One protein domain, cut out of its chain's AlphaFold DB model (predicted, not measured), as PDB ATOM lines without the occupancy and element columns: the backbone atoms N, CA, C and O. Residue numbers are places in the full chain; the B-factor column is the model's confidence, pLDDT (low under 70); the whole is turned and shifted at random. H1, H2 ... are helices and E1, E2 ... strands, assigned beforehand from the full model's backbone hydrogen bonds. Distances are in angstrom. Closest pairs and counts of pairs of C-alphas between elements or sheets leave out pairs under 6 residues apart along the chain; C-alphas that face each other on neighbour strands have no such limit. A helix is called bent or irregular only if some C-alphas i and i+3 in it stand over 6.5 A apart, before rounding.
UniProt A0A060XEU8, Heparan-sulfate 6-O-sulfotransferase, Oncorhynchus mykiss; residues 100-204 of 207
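AT A GLANCE: This is residues 100 to 204 of the 207 residues of the protein "Heparan-sulfate 6-O-sulfotransferase" of Oncorhynchus mykiss (UniProt A0A060XEU8). A long two-stranded hairpin, E2 and E3, runs along one side of a body made largely of loops, with H2 near E2 and H1 coming close to E2 at Gly 105. The unnamed residues 142 to 158 pass through the middle, and the short strand E1 lies away from the hairpin, between two long links. The printed part has 105 residues, with two named helices and three named strands in the order H1, E1, H2, E2, E3; E2 and E3 are antiparallel, and E1 pairs with no named strand. The class is mixed, helices and strands, though under half of the residues are in named elements. The whole is compact, with a radius of gyration of the C-alphas of 14.4 A and spans of 46 by 33 by 25 A.

IN THESE COORDINATES: Find C-alpha 182 at (147.401, 261.150, 195.891); from there E2, residues 182 to 191, runs 27.8 A. E3, residues 194 to 203, comes back over 27.5 A and ends at C-alpha 203, (151.529, 264.065, 194.528). Go back along the chain for H2, residues 159 to 172, 20.1 A long; it is irregular, but only just, with C-alphas 164 and 167 6.8 A apart. H1, residues 105 to 114, begins at C-alpha 105, (130.089, 266.300, 182.801), and is 14.0 A long. E1 is short, residues 138 to 141, 8.4 A.

HOW THE PARTS SIT: Begin at the hairpin of E2 and E3, antiparallel neighbours at 163 degrees between their directions. C-alphas 184 and 201 face each other at 4.6 A. Look for N 185 and O 200, within hydrogen-bond range at 3.1 A, and near the turn for N 194 and O 191, also at 3.1 A. H2 and E2 are near each other, with 7 pairs of C-alphas within 10 A. From H1, the C-alphas of Gly 105 and Ile 188 of E2 are the closest, 6.5 A apart. H1 and H2 are apart, and E1 is apart from both E2 and E3. E1 and H2 are only just apart, their closest C-alphas 8.4 A from each other. In the helices, 5 of 6 O i to N i+4 pairs in H1 and 8 of 10 in H2 are within hydrogen-bond range.

THE WHOLE: The two C-alphas farthest apart are those of Gln 176 and Cys 193, at 46.4 A. The printed part has no cut. The links from H1 to E1, 23 residues, and from E1 to H2, 17 residues, are long; that from H2 to E2, 9 residues, is short, and that from E2 to E3, 2 residues, is tight. The mean pLDDT of the printed part is 76.2; look for values under 70 at residues 172 to 181 and 189 to 204, and a mean of 38 in E3.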
ATOM      1  N   ILE A 100     133.706 270.960 184.094       83.75
ATOM      2  CA  ILE A 100     133.648 272.104 183.178       83.75
ATOM      3  C   ILE A 100     132.243 272.221 182.572       83.75
ATOM      4  O   ILE A 100     131.563 271.228 182.299       83.75
ATOM      5  N   GLN A 101     131.784 273.455 182.372       80.31
ATOM      6  CA  GLN A 101     130.471 273.716 181.796       80.31
ATOM      7  C   GLN A 101     130.341 273.188 180.371       80.31
ATOM      8  O   GLN A 101     131.271 273.245 179.577       80.31
ATOM      9  N   LYS A 102     129.134 272.715 180.039       82.94
ATOM     10  CA  LYS A 102     128.748 272.263 178.689       82.94
ATOM     11  C   LYS A 102     129.583 271.103 178.116       82.94
ATOM     12  O   LYS A 102     129.371 270.739 176.969       82.94
ATOM     13  N   THR A 103     130.412 270.428 178.914       81.62
ATOM     14  CA  THR A 103     131.192 269.253 178.474       81.62
ATOM     15  C   THR A 103     130.497 267.914 178.748       81.62
ATOM     16  O   THR A 103     131.134 266.870 178.842       81.62
ATOM     17  N   GLY A 104     129.178 267.910 178.968       84.38
ATOM     18  CA  GLY A 104     128.453 266.682 179.326       84.38
ATOM     19  C   GLY A 104     128.833 266.097 180.698       84.38
ATOM     20  O   GLY A 104     128.360 265.018 181.062       84.38
ATOM     21  N   GLY A 105     129.620 266.809 181.511       86.12
ATOM     22  CA  GLY A 105     130.089 266.300 182.801       86.12
ATOM     23  C   GLY A 105     128.984 266.048 183.835       86.12
ATOM     24  O   GLY A 105     129.183 265.290 184.779       86.12
ATOM     25  N   THR A 106     127.775 266.581 183.629       86.88
ATOM     26  CA  THR A 106     126.593 266.218 184.432       86.88
ATOM     27  C   THR A 106     126.185 264.755 184.221       86.88
ATOM     28  O   THR A 106     125.868 264.065 185.190       86.88
ATOM     29  N   THR A 107     126.212 264.264 182.980       88.06
ATOM     30  CA  THR A 107     125.891 262.863 182.660       88.06
ATOM     31  C   THR A 107     127.000 261.945 183.149       88.06
ATOM     32  O   THR A 107     126.731 260.964 183.838       88.06
ATOM     33  N   PHE A 108     128.253 262.309 182.880       88.19
ATOM     34  CA  PHE A 108     129.390 261.520 183.339       88.19
ATOM     35  C   PHE A 108     129.472 261.438 184.863       88.19
ATOM     36  O   PHE A 108     129.592 260.353 185.420       88.19
ATOM     37  N   GLY A 109     129.312 262.565 185.561       89.12
ATOM     38  CA  GLY A 109     129.308 262.586 187.020       89.12
ATOM     39  C   GLY A 109     128.204 261.713 187.621       89.12
ATOM     40  O   GLY A 109     128.405 261.105 188.669       89.12
ATOM     41  N   ARG A 110     127.051 261.591 186.945       90.06
ATOM     42  CA  ARG A 110     125.978 260.667 187.338       90.06
ATOM     43  C   ARG A 110     126.396 259.206 187.159       90.06
ATOM     44  O   ARG A 110     126.078 258.400 188.030       90.06
ATOM     45  N   HIS A 111     127.092 258.883 186.070       88.62
ATOM     46  CA  HIS A 111     127.641 257.547 185.844       88.62
ATOM     47  C   HIS A 111     128.735 257.185 186.847       88.62
ATOM     48  O   HIS A 111     128.724 256.057 187.328       88.62
ATOM     49  N   LEU A 112     129.600 258.128 187.235       88.25
ATOM     50  CA  LEU A 112     130.644 257.877 188.234       88.25
ATOM     51  C   LEU A 112     130.073 257.365 189.564       88.25
ATOM     52  O   LEU A 112     130.640 256.470 190.176       88.25
ATOM     53  N   VAL A 113     128.944 257.918 190.013       90.12
ATOM     54  CA  VAL A 113     128.356 257.552 191.314       90.12
ATOM     55  C   VAL A 113     127.370 256.383 191.245       90.12
ATOM     56  O   VAL A 113     127.094 255.782 192.275       90.12
ATOM     57  N   ARG A 114     126.806 256.062 190.071       87.88
ATOM     58  CA  ARG A 114     125.758 255.025 189.930       87.88
ATOM     59  C   ARG A 114     126.190 253.773 189.166       87.88
ATOM     60  O   ARG A 114     125.606 252.721 189.391       87.88
ATOM     61  N   ASN A 115     127.158 253.878 188.255       83.44
ATOM     62  CA  ASN A 115     127.401 252.855 187.230       83.44
ATOM     63  C   ASN A 115     128.833 252.295 187.228       83.44
ATOM     64  O   ASN A 115     129.189 251.556 186.311       83.44
ATOM     65  N   ILE A 116     129.654 252.614 188.230       84.75
ATOM     66  CA  ILE A 116     130.965 251.973 188.394       84.75
ATOM     67  C   ILE A 116     130.790 250.673 189.180       84.75
ATOM     68  O   ILE A 116     130.125 250.645 190.214       84.75
ATOM     69  N   ARG A 117     131.420 249.595 188.702       79.56
ATOM     70  CA  ARG A 117     131.532 248.337 189.444       79.56
ATOM     71  C   ARG A 117     132.621 248.478 190.505       79.56
ATOM     72  O   ARG A 117     133.803 248.436 190.180       79.56
ATOM     73  N   LEU A 118     132.212 248.680 191.751       83.31
ATOM     74  CA  LEU A 118     133.087 248.790 192.919       83.31
ATOM     75  C   LEU A 118     132.755 247.678 193.914       83.31
ATOM     76  O   LEU A 118     131.629 247.189 193.937       83.31
ATOM     77  N   GLU A 119     133.718 247.324 194.764       83.94
ATOM     78  CA  GLU A 119     133.496 246.413 195.899       83.94
ATOM     79  C   GLU A 119     132.432 246.970 196.858       83.94
ATOM     80  O   GLU A 119     131.568 246.232 197.323       83.94
ATOM     81  N   GLN A 120     132.449 248.289 197.083       85.56
ATOM     82  CA  GLN A 120     131.408 249.023 197.800       85.56
ATOM     83  C   GLN A 120     130.806 250.100 196.878       85.56
ATOM     84  O   GLN A 120     131.529 251.020 196.476       85.56
ATOM     85  N   PRO A 121     129.512 250.013 196.516       89.12
ATOM     86  CA  PRO A 121     128.847 251.031 195.707       89.12
ATOM     87  C   PRO A 121     128.590 252.316 196.511       89.12
ATOM     88  O   PRO A 121     128.597 252.314 197.741       89.12
ATOM     89  N   CYS A 122     128.345 253.426 195.813       90.81
ATOM     90  CA  CYS A 122     127.938 254.667 196.468       90.81
ATOM     91  C   CYS A 122     126.463 254.620 196.894       90.81
ATOM     92  O   CYS A 122     125.593 254.228 196.114       90.81
ATOM     93  N   ASP A 123     126.164 255.153 198.076       90.94
ATOM     94  CA  ASP A 123     124.801 255.247 198.589       90.94
ATOM     95  C   ASP A 123     124.099 256.496 198.046       90.94
ATOM     96  O   ASP A 123     124.298 257.622 198.514       90.94
ATOM     97  N   CYS A 124     123.254 256.307 197.034       91.06
ATOM     98  CA  CYS A 124     122.424 257.359 196.451       91.06
ATOM     99  C   CYS A 124     120.974 257.245 196.949       91.06
ATOM    100  O   CYS A 124     120.205 256.431 196.440       91.06
ATOM    101  N   LYS A 125     120.555 258.094 197.895       89.06
ATOM    102  CA  LYS A 125     119.150 258.136 198.346       89.06
ATOM    103  C   LYS A 125     118.247 258.780 197.291       89.06
ATOM    104  O   LYS A 125     118.584 259.826 196.731       89.06
ATOM    105  N   SER A 126     117.076 258.187 197.049       85.50
ATOM    106  CA  SER A 126     116.067 258.781 196.161       85.50
ATOM    107  C   SER A 126     115.652 260.165 196.680       85.50
ATOM    108  O   SER A 126     115.472 260.354 197.882       85.50
ATOM    109  N   GLY A 127     115.579 261.156 195.790       84.06
ATOM    110  CA  GLY A 127     115.318 262.561 196.134       84.06
ATOM    111  C   GLY A 127     116.563 263.403 196.450       84.06
ATOM    112  O   GLY A 127     116.503 264.628 196.350       84.06
ATOM    113  N   GLN A 128     117.718 262.794 196.742       86.06
ATOM    114  CA  GLN A 128     118.969 263.533 196.936       86.06
ATOM    115  C   GLN A 128     119.781 263.603 195.639       86.06
ATOM    116  O   GLN A 128     120.025 262.608 194.957       86.06
ATOM    117  N   LYS A 129     120.245 264.811 195.297       85.62
ATOM    118  CA  LYS A 129     121.191 265.000 194.183       85.62
ATOM    119  C   LYS A 129     122.601 264.522 194.543       85.62
ATOM    120  O   LYS A 129     123.379 264.262 193.637       85.62
ATOM    121  N   LYS A 130     122.920 264.411 195.833       91.25
ATOM    122  CA  LYS A 130     124.221 263.988 196.358       91.25
ATOM    123  C   LYS A 130     124.159 262.519 196.784       91.25
ATOM    124  O   LYS A 130     123.203 262.123 197.441       91.25
ATOM    125  N   CYS A 131     125.176 261.754 196.426       91.69
ATOM    126  CA  CYS A 131     125.405 260.382 196.845       91.69
ATOM    127  C   CYS A 131     126.580 260.325 197.819       91.69
ATOM    128  O   CYS A 131     127.470 261.171 197.775       91.69
ATOM    129  N   THR A 132     126.606 259.314 198.673       91.69
ATOM    130  CA  THR A 132     127.697 259.098 199.620       91.69
ATOM    131  C   THR A 132     128.610 258.000 199.084       91.69
ATOM    132  O   THR A 132     128.260 256.826 199.110       91.69
ATOM    133  N   CYS A 133     129.773 258.383 198.559       90.94
ATOM    134  CA  CYS A 133     130.764 257.445 198.030       90.94
ATOM    135  C   CYS A 133     131.859 257.205 199.066       90.94
ATOM    136  O   CYS A 133     132.842 257.946 199.097       90.94
ATOM    137  N   HIS A 134     131.675 256.204 199.926       91.25
ATOM    138  CA  HIS A 134     132.660 255.825 200.934       91.25
ATOM    139  C   HIS A 134     133.607 254.734 200.447       91.25
ATOM    140  O   HIS A 134     133.340 254.008 199.489       91.25
ATOM    141  N   ARG A 135     134.762 254.686 201.097       90.50
ATOM    142  CA  ARG A 135     135.813 253.704 200.888       90.50
ATOM    143  C   ARG A 135     135.418 252.363 201.535       90.50
ATOM    144  O   ARG A 135     134.801 252.388 202.599       90.50
ATOM    145  N   PRO A 136     135.810 251.203 200.968       89.31
ATOM    146  CA  PRO A 136     135.559 249.907 201.593       89.31
ATOM    147  C   PRO A 136     136.101 249.867 203.027       89.31
ATOM    148  O   PRO A 136     137.308 249.991 203.237       89.31
ATOM    149  N   GLY A 137     135.210 249.744 204.012       85.75
ATOM    150  CA  GLY A 137     135.571 249.664 205.433       85.75
ATOM    151  C   GLY A 137     136.005 250.981 206.097       85.75
ATOM    152  O   GLY A 137     136.551 250.938 207.198       85.75
ATOM    153  N   LYS A 138     135.792 252.149 205.467       85.75
ATOM    154  CA  LYS A 138     136.061 253.465 206.081       85.75
ATOM    155  C   LYS A 138     134.995 254.496 205.694       85.75
ATOM    156  O   LYS A 138     134.615 254.584 204.534       85.75
ATOM    157  N   ASP A 139     134.659 255.409 206.603       85.31
ATOM    158  CA  ASP A 139     133.782 256.567 206.322       85.31
ATOM    159  C   ASP A 139     134.505 257.732 205.604       85.31
ATOM    160  O   ASP A 139     134.207 258.912 205.795       85.31
ATOM    161  N   GLU A 140     135.509 257.416 204.782       85.69
ATOM    162  CA  GLU A 140     136.249 258.381 203.962       85.69
ATOM    163  C   GLU A 140     135.688 258.402 202.543       85.69
ATOM    164  O   GLU A 140     135.477 257.354 201.933       85.69
ATOM    165  N   SER A 141     135.492 259.597 201.985       89.00
ATOM    166  CA  SER A 141     135.110 259.729 200.580       89.00
ATOM    167  C   SER A 141     136.324 259.573 199.667       89.00
ATOM    168  O   SER A 141     137.287 260.319 199.797       89.00
ATOM    169  N   TRP A 142     136.275 258.641 198.713       90.06
ATOM    170  CA  TRP A 142     137.330 258.467 197.696       90.06
ATOM    171  C   TRP A 142     137.097 259.324 196.440       90.06
ATOM    172  O   TRP A 142     137.992 259.480 195.613       90.06
ATOM    173  N   LEU A 143     135.893 259.891 196.298       91.06
ATOM    174  CA  LEU A 143     135.484 260.712 195.163       91.06
ATOM    175  C   LEU A 143     135.076 262.111 195.623       91.06
ATOM    176  O   LEU A 143     134.086 262.269 196.342       91.06
ATOM    177  N   PHE A 144     135.775 263.126 195.128       91.44
ATOM    178  CA  PHE A 144     135.396 264.527 195.240       91.44
ATOM    179  C   PHE A 144     134.723 264.980 193.941       91.44
ATOM    180  O   PHE A 144     135.341 265.070 192.880       91.44
ATOM    181  N   SER A 145     133.421 265.239 194.010       91.69
ATOM    182  CA  SER A 145     132.632 265.694 192.866       91.69
ATOM    183  C   SER A 145     131.342 266.360 193.332       91.69
ATOM    184  O   SER A 145     130.873 266.123 194.450       91.69
ATOM    185  N   ARG A 146     130.685 267.094 192.428       90.25
ATOM    186  CA  ARG A 146     129.338 267.647 192.653       90.25
ATOM    187  C   ARG A 146     128.343 266.603 193.176       90.25
ATOM    188  O   ARG A 146     127.487 266.926 193.995       90.25
ATOM    189  N   PHE A 147     128.409 265.375 192.666       90.44
ATOM    190  CA  PHE A 147     127.462 264.316 193.016       90.44
ATOM    191  C   PHE A 147     127.888 263.500 194.240       90.44
ATOM    192  O   PHE A 147     127.082 262.704 194.697       90.44
ATOM    193  N   SER A 148     129.094 263.701 194.780       90.62
ATOM    194  CA  SER A 148     129.598 263.004 195.972       90.62
ATOM    195  C   SER A 148     129.720 263.951 197.170       90.62
ATOM    196  O   SER A 148     128.963 263.879 198.135       90.62
ATOM    197  N   THR A 149     130.629 264.921 197.088       89.44
ATOM    198  CA  THR A 149     130.902 265.890 198.159       89.44
ATOM    199  C   THR A 149     130.046 267.150 198.037       89.44
ATOM    200  O   THR A 149     129.762 267.799 199.041       89.44
ATOM    201  N   GLY A 150     129.533 267.445 196.838       88.75
ATOM    202  CA  GLY A 150     128.735 268.638 196.571       88.75
ATOM    203  C   GLY A 150     129.602 269.812 196.128       88.75
ATOM    204  O   GLY A 150     130.583 269.634 195.412       88.75
ATOM    205  N   TRP A 151     129.220 271.017 196.549       85.38
ATOM    206  CA  TRP A 151     129.898 272.274 196.214       85.38
ATOM    207  C   TRP A 151     130.772 272.777 197.368       85.38
ATOM    208  O   TRP A 151     130.781 273.965 197.675       85.38
ATOM    209  N   SER A 152     131.478 271.871 198.054       84.25
ATOM    210  CA  SER A 152     132.268 272.207 199.251       84.25
ATOM    211  C   SER A 152     133.387 273.220 198.992       84.25
ATOM    212  O   SER A 152     133.811 273.885 199.928       84.25
ATOM    213  N   CYS A 153     133.836 273.338 197.741       85.50
ATOM    214  CA  CYS A 153     134.882 274.265 197.311       85.50
ATOM    215  C   CYS A 153     134.383 275.355 196.350       85.50
ATOM    216  O   CYS A 153     135.205 276.034 195.758       85.50
ATOM    217  N   GLY A 154     133.063 275.510 196.179       84.12
ATOM    218  CA  GLY A 154     132.461 276.461 195.233       84.12
ATOM    219  C   GLY A 154     131.521 275.798 194.220       84.12
ATOM    220  O   GLY A 154     131.590 274.592 193.977       84.12
ATOM    221  N   LEU A 155     130.599 276.582 193.647       78.81
ATOM    222  CA  LEU A 155     129.573 276.114 192.697       78.81
ATOM    223  C   LEU A 155     130.147 275.809 191.300       78.81
ATOM    224  O   LEU A 155     129.615 274.968 190.584       78.81
ATOM    225  N   HIS A 156     131.226 276.477 190.904       74.56
ATOM    226  CA  HIS A 156     131.899 276.305 189.610       74.56
ATOM    227  C   HIS A 156     133.401 276.394 189.793       74.56
ATOM    228  O   HIS A 156     134.072 277.148 189.105       74.56
ATOM    229  N   ALA A 157     133.897 275.663 190.782       82.06
ATOM    230  CA  ALA A 157     135.267 275.829 191.186       82.06
ATOM    231  C   ALA A 157     136.227 275.361 190.089       82.06
ATOM    232  O   ALA A 157     136.143 274.228 189.606       82.06
ATOM    233  N   ASP A 158     137.101 276.279 189.689       84.12
ATOM    234  CA  ASP A 158     138.117 276.055 188.675       84.12
ATOM    235  C   ASP A 158     139.269 275.212 189.237       84.12
ATOM    236  O   ASP A 158     139.350 274.907 190.431       84.12
ATOM    237  N   TRP A 159     140.201 274.832 188.361       81.50
ATOM    238  CA  TRP A 159     141.404 274.081 188.724       81.50
ATOM    239  C   TRP A 159     142.144 274.667 189.941       81.50
ATOM    240  O   TRP A 159     142.518 273.951 190.873       81.50
ATOM    241  N   THR A 160     142.350 275.983 189.939       83.81
ATOM    242  CA  THR A 160     143.059 276.711 190.998       83.81
ATOM    243  C   THR A 160     142.299 276.682 192.322       83.81
ATOM    244  O   THR A 160     142.907 276.514 193.376       83.81
ATOM    245  N   GLU A 161     140.973 276.783 192.296       86.56
ATOM    246  CA  GLU A 161     140.153 276.704 193.506       86.56
ATOM    247  C   GLU A 161     140.155 275.291 194.093       86.56
ATOM    248  O   GLU A 161     140.364 275.113 195.294       86.56
ATOM    249  N   LEU A 162     139.989 274.266 193.250       84.56
ATOM    250  CA  LEU A 162     139.973 272.877 193.704       84.56
ATOM    251  C   LEU A 162     141.318 272.445 194.290       84.56
ATOM    252  O   LEU A 162     141.347 271.837 195.358       84.56
ATOM    253  N   THR A 163     142.427 272.755 193.619       85.00
ATOM    254  CA  THR A 163     143.767 272.377 194.100       85.00
ATOM    255  C   THR A 163     144.105 272.991 195.458       85.00
ATOM    256  O   THR A 163     144.768 272.334 196.257       85.00
ATOM    257  N   ASN A 164     143.610 274.196 195.752       84.75
ATOM    258  CA  ASN A 164     143.823 274.860 197.040       84.75
ATOM    259  C   ASN A 164     142.820 274.427 198.124       84.75
ATOM    260  O   ASN A 164     143.174 274.341 199.297       84.75
ATOM    261  N   CYS A 165     141.566 274.147 197.761       86.94
ATOM    262  CA  CYS A 165     140.503 273.861 198.727       86.94
ATOM    263  C   CYS A 165     140.358 272.371 199.078       86.94
ATOM    264  O   CYS A 165     140.099 272.038 200.236       86.94
ATOM    265  N   VAL A 166     140.514 271.462 198.107       86.62
ATOM    266  CA  VAL A 166     140.258 270.024 198.307       86.62
ATOM    267  C   VAL A 166     141.105 269.429 199.436       86.62
ATOM    268  O   VAL A 166     140.505 268.779 200.295       86.62
ATOM    269  N   PRO A 167     142.432 269.666 199.517       84.56
ATOM    270  CA  PRO A 167     143.237 269.129 200.616       84.56
ATOM    271  C   PRO A 167     142.704 269.586 201.980       84.56
ATOM    272  O   PRO A 167     142.450 268.774 202.863       84.56
ATOM    273  N   VAL A 168     142.383 270.877 202.103       84.31
ATOM    274  CA  VAL A 168     141.881 271.481 203.344       84.31
ATOM    275  C   VAL A 168     140.535 270.889 203.770       84.31
ATOM    276  O   VAL A 168     140.310 270.662 204.955       84.31
ATOM    277  N   ILE A 169     139.614 270.643 202.835       84.44
ATOM    278  CA  ILE A 169     138.295 270.070 203.151       84.44
ATOM    279  C   ILE A 169     138.395 268.589 203.523       84.44
ATOM    280  O   ILE A 169     137.690 268.140 204.432       84.44
ATOM    281  N   MET A 170     139.254 267.837 202.835       80.75
ATOM    282  CA  MET A 170     139.460 266.417 203.113       80.75
ATOM    283  C   MET A 170     140.158 266.214 204.465       80.75
ATOM    284  O   MET A 170     139.731 265.348 205.231       80.75
ATOM    285  N   ASP A 171     141.110 267.084 204.818       76.12
ATOM    286  CA  ASP A 171     141.801 267.059 206.111       76.12
ATOM    287  C   ASP A 171     140.958 267.602 207.261       76.12
ATOM    288  O   ASP A 171     140.960 267.032 208.346       76.12
ATOM    289  N   LYS A 172     140.148 268.650 207.057       69.38
ATOM    290  CA  LYS A 172     139.252 269.166 208.113       69.38
ATOM    291  C   LYS A 172     138.256 268.124 208.618       69.38
ATOM    292  O   LYS A 172     137.841 268.189 209.772       69.38
ATOM    293  N   LYS A 173     137.871 267.157 207.779       62.88
ATOM    294  CA  LYS A 173     137.039 266.021 208.203       62.88
ATOM    295  C   LYS A 173     137.778 265.039 209.115       62.88
ATOM    296  O   LYS A 173     137.121 264.238 209.777       62.88
ATOM    297  N   LYS A 174     139.109 265.088 209.164       58.28
ATOM    298  CA  LYS A 174     139.949 264.238 210.002       58.28
ATOM    299  C   LYS A 174     140.941 265.084 210.784       58.28
ATOM    300  O   LYS A 174     142.071 265.309 210.368       58.28
ATOM    301  N   ALA A 175     140.519 265.487 211.980       51.34
ATOM    302  CA  ALA A 175     141.461 265.866 213.019       51.34
ATOM    303  C   ALA A 175     142.544 264.772 213.117       51.34
ATOM    304  O   ALA A 175     142.230 263.622 213.409       51.34
ATOM    305  N   GLN A 176     143.793 265.148 212.835       51.69
ATOM    306  CA  GLN A 176     145.001 264.323 212.924       51.69
ATOM    307  C   GLN A 176     145.160 263.226 211.854       51.69
ATOM    308  O   GLN A 176     144.616 262.126 211.973       51.69
ATOM    309  N   LYS A 177     146.038 263.485 210.873       52.09
ATOM    310  CA  LYS A 177     147.217 262.656 210.518       52.09
ATOM    311  C   LYS A 177     147.907 263.232 209.274       52.09
ATOM    312  O   LYS A 177     147.228 263.574 208.316       52.09
ATOM    313  N   ASN A 178     149.244 263.246 209.271       53.50
ATOM    314  CA  ASN A 178     150.096 263.517 208.101       53.50
ATOM    315  C   ASN A 178     149.936 262.401 207.050       53.50
ATOM    316  O   ASN A 178     150.822 261.565 206.868       53.50
ATOM    317  N   LYS A 179     148.767 262.313 206.417       59.66
ATOM    318  CA  LYS A 179     148.515 261.391 205.312       59.66
ATOM    319  C   LYS A 179     148.924 262.057 204.006       59.66
ATOM    320  O   LYS A 179     148.593 263.210 203.752       59.66
ATOM    321  N   ARG A 180     149.635 261.309 203.163       60.59
ATOM    322  CA  ARG A 180     149.894 261.703 201.778       60.59
ATOM    323  C   ARG A 180     148.687 261.283 200.950       60.59
ATOM    324  O   ARG A 180     148.455 260.090 200.788       60.59
ATOM    325  N   TYR A 181     147.923 262.254 200.464       67.12
ATOM    326  CA  TYR A 181     146.831 261.997 199.533       67.12
ATOM    327  C   TYR A 181     147.363 262.120 198.113       67.12
ATOM    328  O   TYR A 181     147.852 263.180 197.712       67.12
ATOM    329  N   CYS A 182     147.228 261.057 197.330       70.31
ATOM    330  CA  CYS A 182     147.401 261.150 195.891       70.31
ATOM    331  C   CYS A 182     146.093 261.673 195.301       70.31
ATOM    332  O   CYS A 182     145.073 260.975 195.273       70.31
ATOM    333  N   ILE A 183     146.106 262.935 194.870       77.75
ATOM    334  CA  ILE A 183     144.941 263.581 194.275       77.75
ATOM    335  C   ILE A 183     145.059 263.474 192.758       77.75
ATOM    336  O   ILE A 183     145.957 264.052 192.142       77.75
ATOM    337  N   THR A 184     144.122 262.743 192.156       77.31
ATOM    338  CA  THR A 184     144.049 262.603 190.699       77.31
ATOM    339  C   THR A 184     142.893 263.422 190.164       77.31
ATOM    340  O   THR A 184     141.736 263.187 190.519       77.31
ATOM    341  N   PHE A 185     143.194 264.365 189.279       78.69
ATOM    342  CA  PHE A 185     142.176 265.188 188.653       78.69
ATOM    343  C   PHE A 185     141.704 264.593 187.332       78.69
ATOM    344  O   PHE A 185     142.511 264.224 186.479       78.69
ATOM    345  N   TYR A 186     140.384 264.540 187.170       79.75
ATOM    346  CA  TYR A 186     139.706 264.059 185.973       79.75
ATOM    347  C   TYR A 186     138.942 265.224 185.346       79.75
ATOM    348  O   TYR A 186     138.046 265.793 185.979       79.75
ATOM    349  N   VAL A 187     139.273 265.546 184.096       77.62
ATOM    350  CA  VAL A 187     138.593 266.572 183.298       77.62
ATOM    351  C   VAL A 187     138.013 265.930 182.047       77.62
ATOM    352  O   VAL A 187     138.688 265.161 181.366       77.62
ATOM    353  N   ILE A 188     136.768 266.279 181.719       73.50
ATOM    354  CA  ILE A 188     136.166 265.918 180.433       73.50
ATOM    355  C   ILE A 188     136.218 267.127 179.520       73.50
ATOM    356  O   ILE A 188     135.578 268.142 179.799       73.50
ATOM    357  N   SER A 189     136.939 266.976 178.415       62.50
ATOM    358  CA  SER A 189     136.853 267.862 177.264       62.50
ATOM    359  C   SER A 189     136.018 267.174 176.188       62.50
ATOM    360  O   SER A 189     136.369 266.089 175.728       62.50
ATOM    361  N   VAL A 190     134.901 267.790 175.797       56.44
ATOM    362  CA  VAL A 190     134.191 267.404 174.572       56.44
ATOM    363  C   VAL A 190     134.720 268.313 173.477       56.44
ATOM    364  O   VAL A 190     134.162 269.372 173.206       56.44
ATOM    365  N   CYS A 191     135.835 267.918 172.871       45.16
ATOM    366  CA  CYS A 191     136.152 268.390 171.536       45.16
ATOM    367  C   CYS A 191     135.309 267.530 170.595       45.16
ATOM    368  O   CYS A 191     135.395 266.301 170.655       45.16
ATOM    369  N   VAL A 192     134.460 268.141 169.768       41.59
ATOM    370  CA  VAL A 192     133.822 267.424 168.658       41.59
ATOM    371  C   VAL A 192     134.954 266.708 167.897       41.59
ATOM    372  O   VAL A 192     135.826 267.361 167.338       41.59
ATOM    373  N   CYS A 193     134.968 265.372 167.969       34.56
ATOM    374  CA  CYS A 193     135.947 264.419 167.412       34.56
ATOM    375  C   CYS A 193     137.266 264.079 168.149       34.56
ATOM    376  O   CYS A 193     138.013 263.270 167.605       34.56
ATOM    377  N   VAL A 194     137.554 264.517 169.385       32.88
ATOM    378  CA  VAL A 194     138.666 263.915 170.170       32.88
ATOM    379  C   VAL A 194     138.318 263.844 171.658       32.88
ATOM    380  O   VAL A 194     138.173 264.866 172.327       32.88
ATOM    381  N   TYR A 195     138.213 262.621 172.190       36.69
ATOM    382  CA  TYR A 195     138.192 262.356 173.631       36.69
ATOM    383  C   TYR A 195     139.579 262.644 174.220       36.69
ATOM    384  O   TYR A 195     140.378 261.734 174.431       36.69
ATOM    385  N   THR A 196     139.896 263.909 174.485       37.91
ATOM    386  CA  THR A 196     141.121 264.248 175.218       37.91
ATOM    387  C   THR A 196     140.817 264.200 176.711       37.91
ATOM    388  O   THR A 196     140.283 265.148 177.289       37.91
ATOM    389  N   HIS A 197     141.137 263.070 177.340       41.44
ATOM    390  CA  HIS A 197     141.185 262.956 178.792       41.44
ATOM    391  C   HIS A 197     142.431 263.693 179.304       41.44
ATOM    392  O   HIS A 197     143.554 263.247 179.069       41.44
ATOM    393  N   PHE A 198     142.248 264.814 180.004       37.66
ATOM    394  CA  PHE A 198     143.340 265.460 180.732       37.66
ATOM    395  C   PHE A 198     143.397 264.889 182.151       37.66
ATOM    396  O   PHE A 198     142.472 265.073 182.946       37.66
ATOM    397  N   TYR A 199     144.491 264.185 182.434       41.16
ATOM    398  CA  TYR A 199     144.843 263.653 183.744       41.16
ATOM    399  C   TYR A 199     146.013 264.449 184.298       41.16
ATOM    400  O   TYR A 199     147.081 264.476 183.689       41.16
ATOM    401  N   TYR A 200     145.816 265.080 185.451       39.50
ATOM    402  CA  TYR A 200     146.906 265.660 186.225       39.50
ATOM    403  C   TYR A 200     146.926 264.972 187.586       39.50
ATOM    404  O   TYR A 200     146.019 265.152 188.404       39.50
ATOM    405  N   THR A 201     147.938 264.136 187.795       35.53
ATOM    406  CA  THR A 201     148.225 263.514 189.087       35.53
ATOM    407  C   THR A 201     149.214 264.424 189.792       35.53
ATOM    408  O   THR A 201     150.344 264.583 189.332       35.53
ATOM    409  N   ARG A 202     148.785 265.070 190.879       40.28
ATOM    410  CA  ARG A 202     149.700 265.814 191.747       40.28
ATOM    411  C   ARG A 202     149.888 264.998 193.012       40.28
ATOM    412  O   ARG A 202     148.966 264.890 193.817       40.28
ATOM    413  N   GLU A 203     151.080 264.450 193.195       38.25
ATOM    414  CA  GLU A 203     151.529 264.065 194.528       38.25
ATOM    415  C   GLU A 203     151.796 265.366 195.282       38.25
ATOM    416  O   GLU A 203     152.709 266.119 194.942       38.25
ATOM    417  N   ILE A 204     150.932 265.699 196.239       41.88
ATOM    418  CA  ILE A 204     151.134 266.861 197.103       41.88
ATOM    419  C   ILE A 204     151.689 266.330 198.426       41.88
ATOM    420  O   ILE A 204     150.915 265.855 199.260       41.88
TER     421      ILE A 204